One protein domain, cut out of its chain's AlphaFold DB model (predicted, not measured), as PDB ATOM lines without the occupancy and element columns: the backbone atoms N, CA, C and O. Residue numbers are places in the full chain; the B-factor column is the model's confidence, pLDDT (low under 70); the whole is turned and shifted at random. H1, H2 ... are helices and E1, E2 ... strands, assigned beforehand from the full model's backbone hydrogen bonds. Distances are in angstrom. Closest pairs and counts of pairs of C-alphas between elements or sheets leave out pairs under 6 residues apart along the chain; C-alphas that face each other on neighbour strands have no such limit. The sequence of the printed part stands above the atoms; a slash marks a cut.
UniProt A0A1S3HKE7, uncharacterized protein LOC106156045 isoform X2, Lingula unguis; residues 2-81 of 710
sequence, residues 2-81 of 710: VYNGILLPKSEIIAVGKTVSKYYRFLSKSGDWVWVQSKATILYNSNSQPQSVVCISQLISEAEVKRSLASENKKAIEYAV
ATOM      1  N   VAL A   2      60.451 102.222  61.966       47.09
ATOM      2  CA  VAL A   2      59.931 101.116  62.816       47.09
ATOM      3  C   VAL A   2      58.454 100.811  62.507       47.09
ATOM      4  O   VAL A   2      57.630 101.717  62.565       47.09
ATOM      5  N   TYR A   3      58.100  99.543  62.271       51.09
ATOM      6  CA  TYR A   3      56.728  99.054  62.055       51.09
ATOM      7  C   TYR A   3      56.409  97.929  63.052       51.09
ATOM      8  O   TYR A   3      57.176  96.976  63.177       51.09
ATOM      9  N   ASN A   4      55.303  98.037  63.798       53.53
ATOM     10  CA  ASN A   4      54.919  97.099  64.874       53.53
ATOM     11  C   ASN A   4      56.055  96.791  65.882       53.53
ATOM     12  O   ASN A   4      56.168  95.679  66.391       53.53
ATOM     13  N   GLY A   5      56.936  97.765  66.140       54.81
ATOM     14  CA  GLY A   5      58.106  97.609  67.015       54.81
ATOM     15  C   GLY A   5      59.375  97.061  66.346       54.81
ATOM     16  O   GLY A   5      60.442  97.185  66.938       54.81
ATOM     17  N   ILE A   6      59.297  96.546  65.116       58.53
ATOM     18  CA  ILE A   6      60.436  96.009  64.355       58.53
ATOM     19  C   ILE A   6      61.003  97.095  63.426       58.53
ATOM     20  O   ILE A   6      60.251  97.765  62.717       58.53
ATOM     21  N   LEU A   7      62.328  97.264  63.394       65.25
ATOM     22  CA  LEU A   7      63.009  98.037  62.349       65.25
ATOM     23  C   LEU A   7      62.934  97.255  61.028       65.25
ATOM     24  O   LEU A   7      63.726  96.340  60.812       65.25
ATOM     25  N   LEU A   8      61.974  97.588  60.161       69.88
ATOM     26  CA  LEU A   8      61.908  96.980  58.830       69.88
ATOM     27  C   LEU A   8      62.960  97.615  57.909       69.88
ATOM     28  O   LEU A   8      63.093  98.844  57.895       69.88
ATOM     29  N   PRO A   9      63.685  96.819  57.103       79.81
ATOM     30  CA  PRO A   9      64.594  97.358  56.105       79.81
ATOM     31  C   PRO A   9      63.813  98.128  55.033       79.81
ATOM     32  O   PRO A   9      62.700  97.761  54.655       79.81
ATOM     33  N   LYS A  10      64.434  99.180  54.489       76.06
ATOM     34  CA  LYS A  10      63.848 100.088  53.483       76.06
ATOM     35  C   LYS A  10      63.204  99.342  52.302       76.06
ATOM     36  O   LYS A  10      62.117  99.699  51.862       76.06
ATOM     37  N   SER A  11      63.828  98.248  51.857       81.19
ATOM     38  CA  SER A  11      63.334  97.331  50.818       81.19
ATOM     39  C   SER A  11      62.001  96.647  51.142       81.19
ATOM     40  O   SER A  11      61.186  96.452  50.245       81.19
ATOM     41  N   GLU A  12      61.748  96.295  52.401       79.38
ATOM     42  CA  GLU A  12      60.505  95.640  52.816       79.38
ATOM     43  C   GLU A  12      59.350  96.643  52.895       79.38
ATOM     44  O   GLU A  12      58.237  96.343  52.469       79.38
ATOM     45  N   ILE A  13      59.624  97.882  53.309       77.62
ATOM     46  CA  ILE A  13      58.620  98.958  53.297       77.62
ATOM     47  C   ILE A  13      58.261  99.353  51.851       77.62
ATOM     48  O   ILE A  13      57.092  99.602  51.562       77.62
ATOM     49  N   ILE A  14      59.220  99.301  50.915       81.44
ATOM     50  CA  ILE A  14      58.972  99.427  49.462       81.44
ATOM     51  C   ILE A  14      58.110  98.273  48.922       81.44
ATOM     52  O   ILE A  14      57.341  98.487  47.987       81.44
ATOM     53  N   ALA A  15      58.211  97.066  49.486       82.62
ATOM     54  CA  ALA A  15      57.419  95.907  49.065       82.62
ATOM     55  C   ALA A  15      55.995  95.899  49.657       82.62
ATOM     56  O   ALA A  15      55.048  95.502  48.979       82.62
ATOM     57  N   VAL A  16      55.830  96.345  50.906       88.94
ATOM     58  CA  VAL A  16      54.527  96.448  51.594       88.94
ATOM     59  C   VAL A  16      53.756  97.705  51.169       88.94
ATOM     60  O   VAL A  16      52.524  97.713  51.164       88.94
ATOM     61  N   GLY A  17      54.469  98.784  50.831       89.75
ATOM     62  CA  GLY A  17      53.908 100.063  50.388       89.75
ATOM     63  C   GLY A  17      53.122 100.831  51.447       89.75
ATOM     64  O   GLY A  17      52.465 101.820  51.126       89.75
ATOM     65  N   LYS A  18      53.141 100.378  52.704       92.44
ATOM     66  CA  LYS A  18      52.399 100.959  53.826       92.44
ATOM     67  C   LYS A  18      53.196 100.820  55.109       92.44
ATOM     68  O   LYS A  18      53.773  99.768  55.370       92.44
ATOM     69  N   THR A  19      53.175 101.861  55.927       92.06
ATOM     70  CA  THR A  19      53.759 101.854  57.267       92.06
ATOM     71  C   THR A  19      52.940 102.734  58.210       92.06
ATOM     72  O   THR A  19      52.120 103.554  57.784       92.06
ATOM     73  N   VAL A  20      53.118 102.522  59.508       91.50
ATOM     74  CA  VAL A  20      52.374 103.187  60.577       91.50
ATOM     75  C   VAL A  20      53.358 103.532  61.685       91.50
ATOM     76  O   VAL A  20      54.112 102.662  62.117       91.50
ATOM     77  N   SER A  21      53.351 104.783  62.144       90.38
ATOM     78  CA  SER A  21      54.186 105.214  63.262       90.38
ATOM     79  C   SER A  21      53.778 104.517  64.566       90.38
ATOM     80  O   SER A  21      52.636 104.070  64.745       90.38
ATOM     81  N   LYS A  22      54.691 104.514  65.542       90.19
ATOM     82  CA  LYS A  22      54.295 104.361  66.948       90.19
ATOM     83  C   LYS A  22      53.396 105.532  67.366       90.19
ATOM     84  O   LYS A  22      53.359 106.572  66.705       90.19
ATOM     85  N   TYR A  23      52.674 105.359  68.470       93.44
ATOM     86  CA  TYR A  23      51.946 106.452  69.110       93.44
ATOM     87  C   TYR A  23      52.940 107.453  69.698       93.44
ATOM     88  O   TYR A  23      53.706 107.098  70.593       93.44
ATOM     89  N   TYR A  24      52.905 108.689  69.211       93.62
ATOM     90  CA  TYR A  24      53.616 109.821  69.799       93.62
ATOM     91  C   TYR A  24      52.611 110.807  70.396       93.62
ATOM     92  O   TYR A  24      51.401 110.683  70.187       93.62
ATOM     93  N   ARG A  25      53.090 111.776  71.176       93.38
ATOM     94  CA  ARG A  25      52.254 112.838  71.745       93.38
ATOM     95  C   ARG A  25      52.980 114.170  71.709       93.38
ATOM     96  O   ARG A  25      54.191 114.203  71.895       93.38
ATOM     97  N   PHE A  26      52.231 115.255  71.570       94.81
ATOM     98  CA  PHE A  26      52.735 116.606  71.801       94.81
ATOM     99  C   PHE A  26      51.861 117.337  72.820       94.81
ATOM    100  O   PHE A  26      50.686 117.003  73.015       94.81
ATOM    101  N   LEU A  27      52.448 118.338  73.473       95.88
ATOM    102  CA  LEU A  27      51.720 119.257  74.335       95.88
ATOM    103  C   LEU A  27      51.018 120.296  73.452       95.88
ATOM    104  O   LEU A  27      51.653 120.988  72.657       95.88
ATOM    105  N   SER A  28      49.696 120.373  73.539       94.62
ATOM    106  CA  SER A  28      48.913 121.360  72.792       94.62
ATOM    107  C   SER A  28      48.940 122.736  73.470       94.62
ATOM    108  O   SER A  28      49.278 122.867  74.644       94.62
ATOM    109  N   LYS A  29      48.528 123.786  72.746       93.88
ATOM    110  CA  LYS A  29      48.505 125.171  73.261       93.88
ATOM    111  C   LYS A  29      47.537 125.409  74.434       93.88
ATOM    112  O   LYS A  29      47.578 126.488  75.015       93.88
ATOM    113  N   SER A  30      46.674 124.448  74.774       94.06
ATOM    114  CA  SER A  30      45.827 124.473  75.977       94.06
ATOM    115  C   SER A  30      46.443 123.752  77.184       94.06
ATOM    116  O   SER A  30      45.852 123.777  78.258       94.06
ATOM    117  N   GLY A  31      47.618 123.127  77.031       95.50
ATOM    118  CA  GLY A  31      48.251 122.286  78.053       95.50
ATOM    119  C   GLY A  31      47.820 120.814  78.010       95.50
ATOM    120  O   GLY A  31      48.339 120.000  78.770       95.50
ATOM    121  N   ASP A  32      46.910 120.436  77.106       94.25
ATOM    122  CA  ASP A  32      46.470 119.047  76.953       94.25
ATOM    123  C   ASP A  32      47.474 118.226  76.131       94.25
ATOM    124  O   ASP A  32      47.940 118.670  75.075       94.25
ATOM    125  N   TRP A  33      47.755 116.992  76.559       93.12
ATOM    126  CA  TRP A  33      48.531 116.025  75.778       93.12
ATOM    127  C   TRP A  33      47.677 115.401  74.671       93.12
ATOM    128  O   TRP A  33      46.745 114.640  74.947       93.12
ATOM    129  N   VAL A  34      48.032 115.664  73.415       94.81
ATOM    130  CA  VAL A  34      47.361 115.085  72.244       94.81
ATOM    131  C   VAL A  34      48.215 113.951  71.691       94.81
ATOM    132  O   VAL A  34      49.365 114.167  71.313       94.81
ATOM    133  N   TRP A  35      47.652 112.742  71.638       95.50
ATOM    134  CA  TRP A  35      48.294 111.586  71.010       95.50
ATOM    135  C   TRP A  35      48.011 111.549  69.510       95.50
ATOM    136  O   TRP A  35      46.890 111.830  69.076       95.50
ATOM    137  N   VAL A  36      49.009 111.148  68.727       95.56
ATOM    138  CA  VAL A  36      48.936 111.039  67.268       95.56
ATOM    139  C   VAL A  36      49.563 109.728  66.792       95.56
ATOM    140  O   VAL A  36      50.469 109.173  67.419       95.56
ATOM    141  N   GLN A  37      49.047 109.216  65.677       95.38
ATOM    142  CA  GLN A  37      49.662 108.149  64.894       95.38
ATOM    143  C   GLN A  37      49.580 108.498  63.409       95.38
ATOM    144  O   GLN A  37      48.486 108.719  62.883       95.38
ATOM    145  N   SER A  38      50.718 108.464  62.728       95.12
ATOM    146  CA  SER A  38      50.819 108.732  61.296       95.12
ATOM    147  C   SER A  38      50.813 107.451  60.483       95.12
ATOM    148  O   SER A  38      51.452 106.455  60.826       95.12
ATOM    149  N   LYS A  39      50.041 107.462  59.397       94.38
ATOM    150  CA  LYS A  39      49.875 106.339  58.470       94.38
ATOM    151  C   LYS A  39      50.377 106.777  57.105       94.38
ATOM    152  O   LYS A  39      49.724 107.588  56.454       94.38
ATOM    153  N   ALA A  40      51.529 106.256  56.697       94.12
ATOM    154  CA  ALA A  40      52.127 106.538  55.400       94.12
ATOM    155  C   ALA A  40      51.802 105.409  54.414       94.12
ATOM    156  O   ALA A  40      51.880 104.223  54.741       94.12
ATOM    157  N   THR A  41      51.406 105.772  53.198       94.56
ATOM    158  CA  THR A  41      51.161 104.845  52.088       94.56
ATOM    159  C   THR A  41      51.880 105.350  50.847       94.56
ATOM    160  O   THR A  41      51.684 106.492  50.434       94.56
ATOM    161  N   ILE A  42      52.684 104.484  50.239       94.56
ATOM    162  CA  ILE A  42      53.264 104.696  48.918       94.56
ATOM    163  C   ILE A  42      52.166 104.430  47.885       94.56
ATOM    164  O   ILE A  42      51.553 103.359  47.866       94.56
ATOM    165  N   LEU A  43      51.912 105.408  47.023       93.81
ATOM    166  CA  LEU A  43      51.116 105.237  45.816       93.81
ATOM    167  C   LEU A  43      52.058 104.894  44.662       93.81
ATOM    168  O   LEU A  43      53.035 105.600  44.410       93.81
ATOM    169  N   TYR A  44      51.753 103.806  43.962       92.88
ATOM    170  CA  TYR A  44      52.525 103.322  42.822       92.88
ATOM    171  C   TYR A  44      51.813 103.697  41.524       92.88
ATOM    172  O   TYR A  44      50.582 103.656  41.454       92.88
ATOM    173  N   ASN A  45      52.582 104.028  40.489       93.38
ATOM    174  CA  ASN A  45      52.043 104.224  39.146       93.38
ATOM    175  C   ASN A  45      51.656 102.879  38.491       93.38
ATOM    176  O   ASN A  45      51.881 101.798  39.039       93.38
ATOM    177  N   SER A  46      51.115 102.933  37.270       93.50
ATOM    178  CA  SER A  46      50.748 101.749  36.467       93.50
ATOM    179  C   SER A  46      51.893 100.763  36.204       93.50
ATOM    180  O   SER A  46      51.641  99.634  35.793       93.50
ATOM    181  N   ASN A  47      53.140 101.192  36.409       91.50
ATOM    182  CA  ASN A  47      54.358 100.443  36.120       91.50
ATOM    183  C   ASN A  47      55.003  99.899  37.412       91.50
ATOM    184  O   ASN A  47      56.167  99.505  37.396       91.50
ATOM    185  N   SER A  48      54.268  99.913  38.533       88.44
ATOM    186  CA  SER A  48      54.723  99.510  39.872       88.44
ATOM    187  C   SER A  48      55.920 100.305  40.415       88.44
ATOM    188  O   SER A  48      56.600  99.848  41.334       88.44
ATOM    189  N   GLN A  49      56.177 101.507  39.893       89.44
ATOM    190  CA  GLN A  49      57.166 102.426  40.459       89.44
ATOM    191  C   GLN A  49      56.488 103.336  41.497       89.44
ATOM    192  O   GLN A  49      55.354 103.765  41.261       89.44
ATOM    193  N   PRO A  50      57.147 103.653  42.626       91.62
ATOM    194  CA  PRO A  50      56.609 104.591  43.606       91.62
ATOM    195  C   PRO A  50      56.486 105.985  42.970       91.62
ATOM    196  O   PRO A  50      57.444 106.492  42.395       91.62
ATOM    197  N   GLN A  51      55.294 106.580  43.038       93.50
ATOM    198  CA  GLN A  51      54.970 107.869  42.414       93.50
ATOM    199  C   GLN A  51      54.784 108.982  43.449       93.50
ATOM    200  O   GLN A  51      55.169 110.121  43.204       93.50
ATOM    201  N   SER A  52      54.167 108.674  44.588       91.25
ATOM    202  CA  SER A  52      53.980 109.633  45.676       91.25
ATOM    203  C   SER A  52      53.821 108.932  47.021       91.25
ATOM    204  O   SER A  52      53.467 107.756  47.103       91.25
ATOM    205  N   VAL A  53      54.095 109.673  48.090       93.12
ATOM    206  CA  VAL A  53      53.897 109.253  49.479       93.12
ATOM    207  C   VAL A  53      52.724 110.048  50.035       93.12
ATOM    208  O   VAL A  53      52.708 111.273  49.942       93.12
ATOM    209  N   VAL A  54      51.749 109.361  50.625       94.69
ATOM    210  CA  VAL A  54      50.614 109.988  51.311       94.69
ATOM    211  C   VAL A  54      50.685 109.640  52.791       94.69
ATOM    212  O   VAL A  54      50.460 108.489  53.170       94.69
ATOM    213  N   CYS A  55      50.981 110.640  53.620       94.44
ATOM    214  CA  CYS A  55      50.934 110.549  55.077       94.44
ATOM    215  C   CYS A  55      49.597 111.089  55.601       94.44
ATOM    216  O   CYS A  55      49.123 112.134  55.161       94.44
ATOM    217  N   ILE A  56      48.987 110.370  56.545       94.62
ATOM    218  CA  ILE A  56      47.761 110.776  57.239       94.62
ATOM    219  C   ILE A  56      47.997 110.649  58.746       94.62
ATOM    220  O   ILE A  56      47.939 109.545  59.297       94.62
ATOM    221  N   SER A  57      48.251 111.778  59.403       94.19
ATOM    222  CA  SER A  57      48.417 111.889  60.856       94.19
ATOM    223  C   SER A  57      47.035 111.922  61.525       94.19
ATOM    224  O   SER A  57      46.208 112.789  61.241       94.19
ATOM    225  N   GLN A  58      46.737 110.942  62.379       93.94
ATOM    226  CA  GLN A  58      45.438 110.791  63.044       93.94
ATOM    227  C   GLN A  58      45.554 111.128  64.529       93.94
ATOM    228  O   GLN A  58      46.388 110.545  65.218       93.94
ATOM    229  N   LEU A  59      44.699 112.029  65.029       95.50
ATOM    230  CA  LEU A  59      44.572 112.295  66.466       95.50
ATOM    231  C   LEU A  59      43.877 111.108  67.146       95.50
ATOM    232  O   LEU A  59      42.864 110.616  66.641       95.50
ATOM    233  N   ILE A  60      44.399 110.653  68.282       94.50
ATOM    234  CA  ILE A  60      43.938 109.441  68.971       94.50
ATOM    235  C   ILE A  60      43.644 109.744  70.442       94.50
ATOM    236  O   ILE A  60      44.334 110.523  71.096       94.50
ATOM    237  N   SER A  61      42.591 109.123  70.977       93.06
ATOM    238  CA  SER A  61      42.250 109.255  72.396       93.06
ATOM    239  C   SER A  61      43.225 108.471  73.281       93.06
ATOM    240  O   SER A  61      43.637 107.361  72.946       93.06
ATOM    241  N   GLU A  62      43.551 108.994  74.465       90.06
ATOM    242  CA  GLU A  62      44.435 108.307  75.422       90.06
ATOM    243  C   GLU A  62      43.914 106.894  75.781       90.06
ATOM    244  O   GLU A  62      44.675 105.931  75.872       90.06
ATOM    245  N   ALA A  63      42.588 106.743  75.882       90.19
ATOM    246  CA  ALA A  63      41.914 105.464  76.103       90.19
ATOM    247  C   ALA A  63      42.052 104.473  74.929       90.19
ATOM    248  O   ALA A  63      41.816 103.277  75.101       90.19
ATOM    249  N   GLU A  64      42.382 104.934  73.726       89.81
ATOM    250  CA  GLU A  64      42.636 104.105  72.543       89.81
ATOM    251  C   GLU A  64      44.115 103.747  72.397       89.81
ATOM    252  O   GLU A  64      44.413 102.580  72.149       89.81
ATOM    253  N   VAL A  65      45.035 104.672  72.701       88.44
ATOM    254  CA  VAL A  65      46.469 104.357  72.857       88.44
ATOM    255  C   VAL A  65      46.664 103.275  73.924       88.44
ATOM    256  O   VAL A  65      47.271 102.242  73.646       88.44
ATOM    257  N   LYS A  66      46.057 103.435  75.110       88.88
ATOM    258  CA  LYS A  66      46.097 102.431  76.191       88.88
ATOM    259  C   LYS A  66      45.554 101.062  75.750       88.88
ATOM    260  O   LYS A  66      46.134 100.039  76.104       88.88
ATOM    261  N   ARG A  67      44.478 101.022  74.950       88.62
ATOM    262  CA  ARG A  67      43.924  99.769  74.395       88.62
ATOM    263  C   ARG A  67      44.837  99.138  73.343       88.62
ATOM    264  O   ARG A  67      44.982  97.917  73.350       88.62
ATOM    265  N   SER A  68      45.456  99.937  72.473       85.62
ATOM    266  CA  SER A  68      46.375  99.426  71.451       85.62
ATOM    267  C   SER A  68      47.633  98.832  72.081       85.62
ATOM    268  O   SER A  68      47.882  97.642  71.893       85.62
ATOM    269  N   LEU A  69      48.316  99.590  72.949       85.44
ATOM    270  CA  LEU A  69      49.524  99.145  73.652       85.44
ATOM    271  C   LEU A  69      49.270  97.882  74.491       85.44
ATOM    272  O   LEU A  69      50.073  96.954  74.471       85.44
ATOM    273  N   ALA A  70      48.121  97.785  75.171       84.62
ATOM    274  CA  ALA A  70      47.730  96.560  75.873       84.62
ATOM    275  C   ALA A  70      47.539  95.360  74.919       84.62
ATOM    276  O   ALA A  70      47.879  94.230  75.270       84.62
ATOM    277  N   SER A  71      47.024  95.587  73.705       81.12
ATOM    278  CA  SER A  71      46.858  94.541  72.686       81.12
ATOM    279  C   SER A  71      48.178  94.130  72.018       81.12
ATOM    280  O   SER A  71      48.356  92.953  71.703       81.12
ATOM    281  N   GLU A  72      49.113  95.065  71.838       80.38
ATOM    282  CA  GLU A  72      50.459  94.813  71.315       80.38
ATOM    283  C   GLU A  72      51.299  94.053  72.346       80.38
ATOM    284  O   GLU A  72      51.845  92.999  72.024       80.38
ATOM    285  N   ASN A  73      51.293  94.492  73.609       78.06
ATOM    286  CA  ASN A  73      51.969  93.795  74.705       78.06
ATOM    287  C   ASN A  73      51.416  92.376  74.903       78.06
ATOM    288  O   ASN A  73      52.193  91.439  75.079       78.06
ATOM    289  N   LYS A  74      50.089  92.177  74.806       73.19
ATOM    290  CA  LYS A  74      49.500  90.830  74.867       73.19
ATOM    291  C   LYS A  74      50.029  89.926  73.747       73.19
ATOM    292  O   LYS A  74      50.416  88.797  74.032       73.19
ATOM    293  N   LYS A  75      50.088  90.418  72.503       70.12
ATOM    294  CA  LYS A  75      50.658  89.666  71.369       70.12
ATOM    295  C   LYS A  75      52.142  89.366  71.576       70.12
ATOM    296  O   LYS A  75      52.566  88.245  71.332       70.12
ATOM    297  N   ALA A  76      52.925  90.337  72.046       64.88
ATOM    298  CA  ALA A  76      54.349  90.148  72.316       64.88
ATOM    299  C   ALA A  76      54.592  89.034  73.351       64.88
ATOM    300  O   ALA A  76      55.451  88.183  73.139       64.88
ATOM    301  N   ILE A  77      53.785  88.981  74.417       65.88
ATOM    302  CA  ILE A  77      53.826  87.909  75.426       65.88
ATOM    303  C   ILE A  77      53.399  86.556  74.823       65.88
ATOM    304  O   ILE A  77      54.043  85.542  75.081       65.88
ATOM    305  N   GLU A  78      52.356  86.535  73.988       65.00
ATOM    306  CA  GLU A  78      51.862  85.329  73.302       65.00
ATOM    307  C   GLU A  78      52.898  84.735  72.326       65.00
ATOM    308  O   GLU A  78      53.050  83.516  72.256       65.00
ATOM    309  N   TYR A  79      53.672  85.580  71.632       57.44
ATOM    310  CA  TYR A  79      54.798  85.146  70.796       57.44
ATOM    311  C   TYR A  79      56.047  84.763  71.605       57.44
ATOM    312  O   TYR A  79      56.782  83.868  71.188       57.44
ATOM    313  N   ALA A  80      56.292  85.405  72.752       58.56
ATOM    314  CA  ALA A  80      57.437  85.106  73.614       58.56
ATOM    315  C   ALA A  80      57.280  83.793  74.402       58.56
ATOM    316  O   ALA A  80      58.285  83.150  74.708       58.56
ATOM    317  N   VAL A  81      56.048  83.373  74.725       55.88
ATOM    318  CA  VAL A  81      55.786  82.130  75.475       55.88
ATOM    319  C   VAL A  81      54.678  81.285  74.819       55.88
ATOM    320  O   VAL A  81      53.521  81.324  75.257       55.88
TER     321      VAL A  81
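This is residues 2 to 81 of the 710 residues of the protein "uncharacterized protein LOC106156045 isoform X2" of Lingula unguis (UniProt A0A1S3HKE7). A long, strongly twisted ribbon of two strands, E3 and E4, makes the length of a flat, L-like model, with the short strands E1 and E2 set along one side of E3. At the end of E4 the long helix H2 turns off as an arm that grazes the sheet with its first residues, 62 to 65, while the short helix H1 grazes it with residues 12 to 16, nearer the end of E3. The 80 printed residues hold, in chain order, H1, E1, E2, E3, E4 and H2, a mixed class of helices and strands, and the branched sheet is antiparallel in each neighbour pair. The whole is loose, with a radius of gyration of the C-alphas of 15.7 A and spans of 45 by 43 by 16 A.

Find C-alpha 33 at (48.531, 116.025, 75.778); from there E3, residues 33 to 44, runs 35.5 A to C-alpha 44 at (52.525, 103.322, 42.822). E4, residues 50 to 60, comes back over 28.8 A. Look earlier for E2, residues 24 to 27, 10.6 A long, and E1, residues 18 to 20, 7.1 A long. H1, residues 10 to 16, is 10.2 A long. H2, residues 62 to 80, runs 26.7 A to C-alpha 80 at (57.437, 85.106, 73.614).

Start at E3, which has three neighbours: E1, beside residues 38 to 41, and E2, beside residues 33 to 36, lie on one side of it, and E4, beside residues 35 to 44, on the other side. E3 and E4 form a hairpin at 160 degrees; look at N 39 and O 56, 3.0 A apart, and N 54 and O 41, 2.9 A apart. E2 and E3 are a hairpin too, at 134 degrees, with N 36 and O 24 at 2.8 A. E2, E3 and E4 make a meander, each strand the antiparallel neighbour of the one before. E1 is antiparallel to E3 at 172 degrees, with N 19 and O 40 at 2.9 A. E1 and E2 are apart. H2 only grazes the sheet; its closest C-alpha pair with E3 is Trp 35 and Glu 62, 6.7 A. H1 only grazes it too; its closest C-alpha pair with E1 is Ile 13 and Thr 19, 6.9 A. H1 and H2 are apart. In both helices every O i to N i+4 pair is within hydrogen-bond range.

The C-alphas of Gly 31 and Asn 47, the two farthest apart, are 47.7 A from each other. The printed part has no cut, and the five links between named elements are tight. Before H1, residues 2 to 3 pair antiparallel with residues 6 to 7. The mean pLDDT of the printed part is 84.9; residues 2 to 8 and 76 to 81 are under 70.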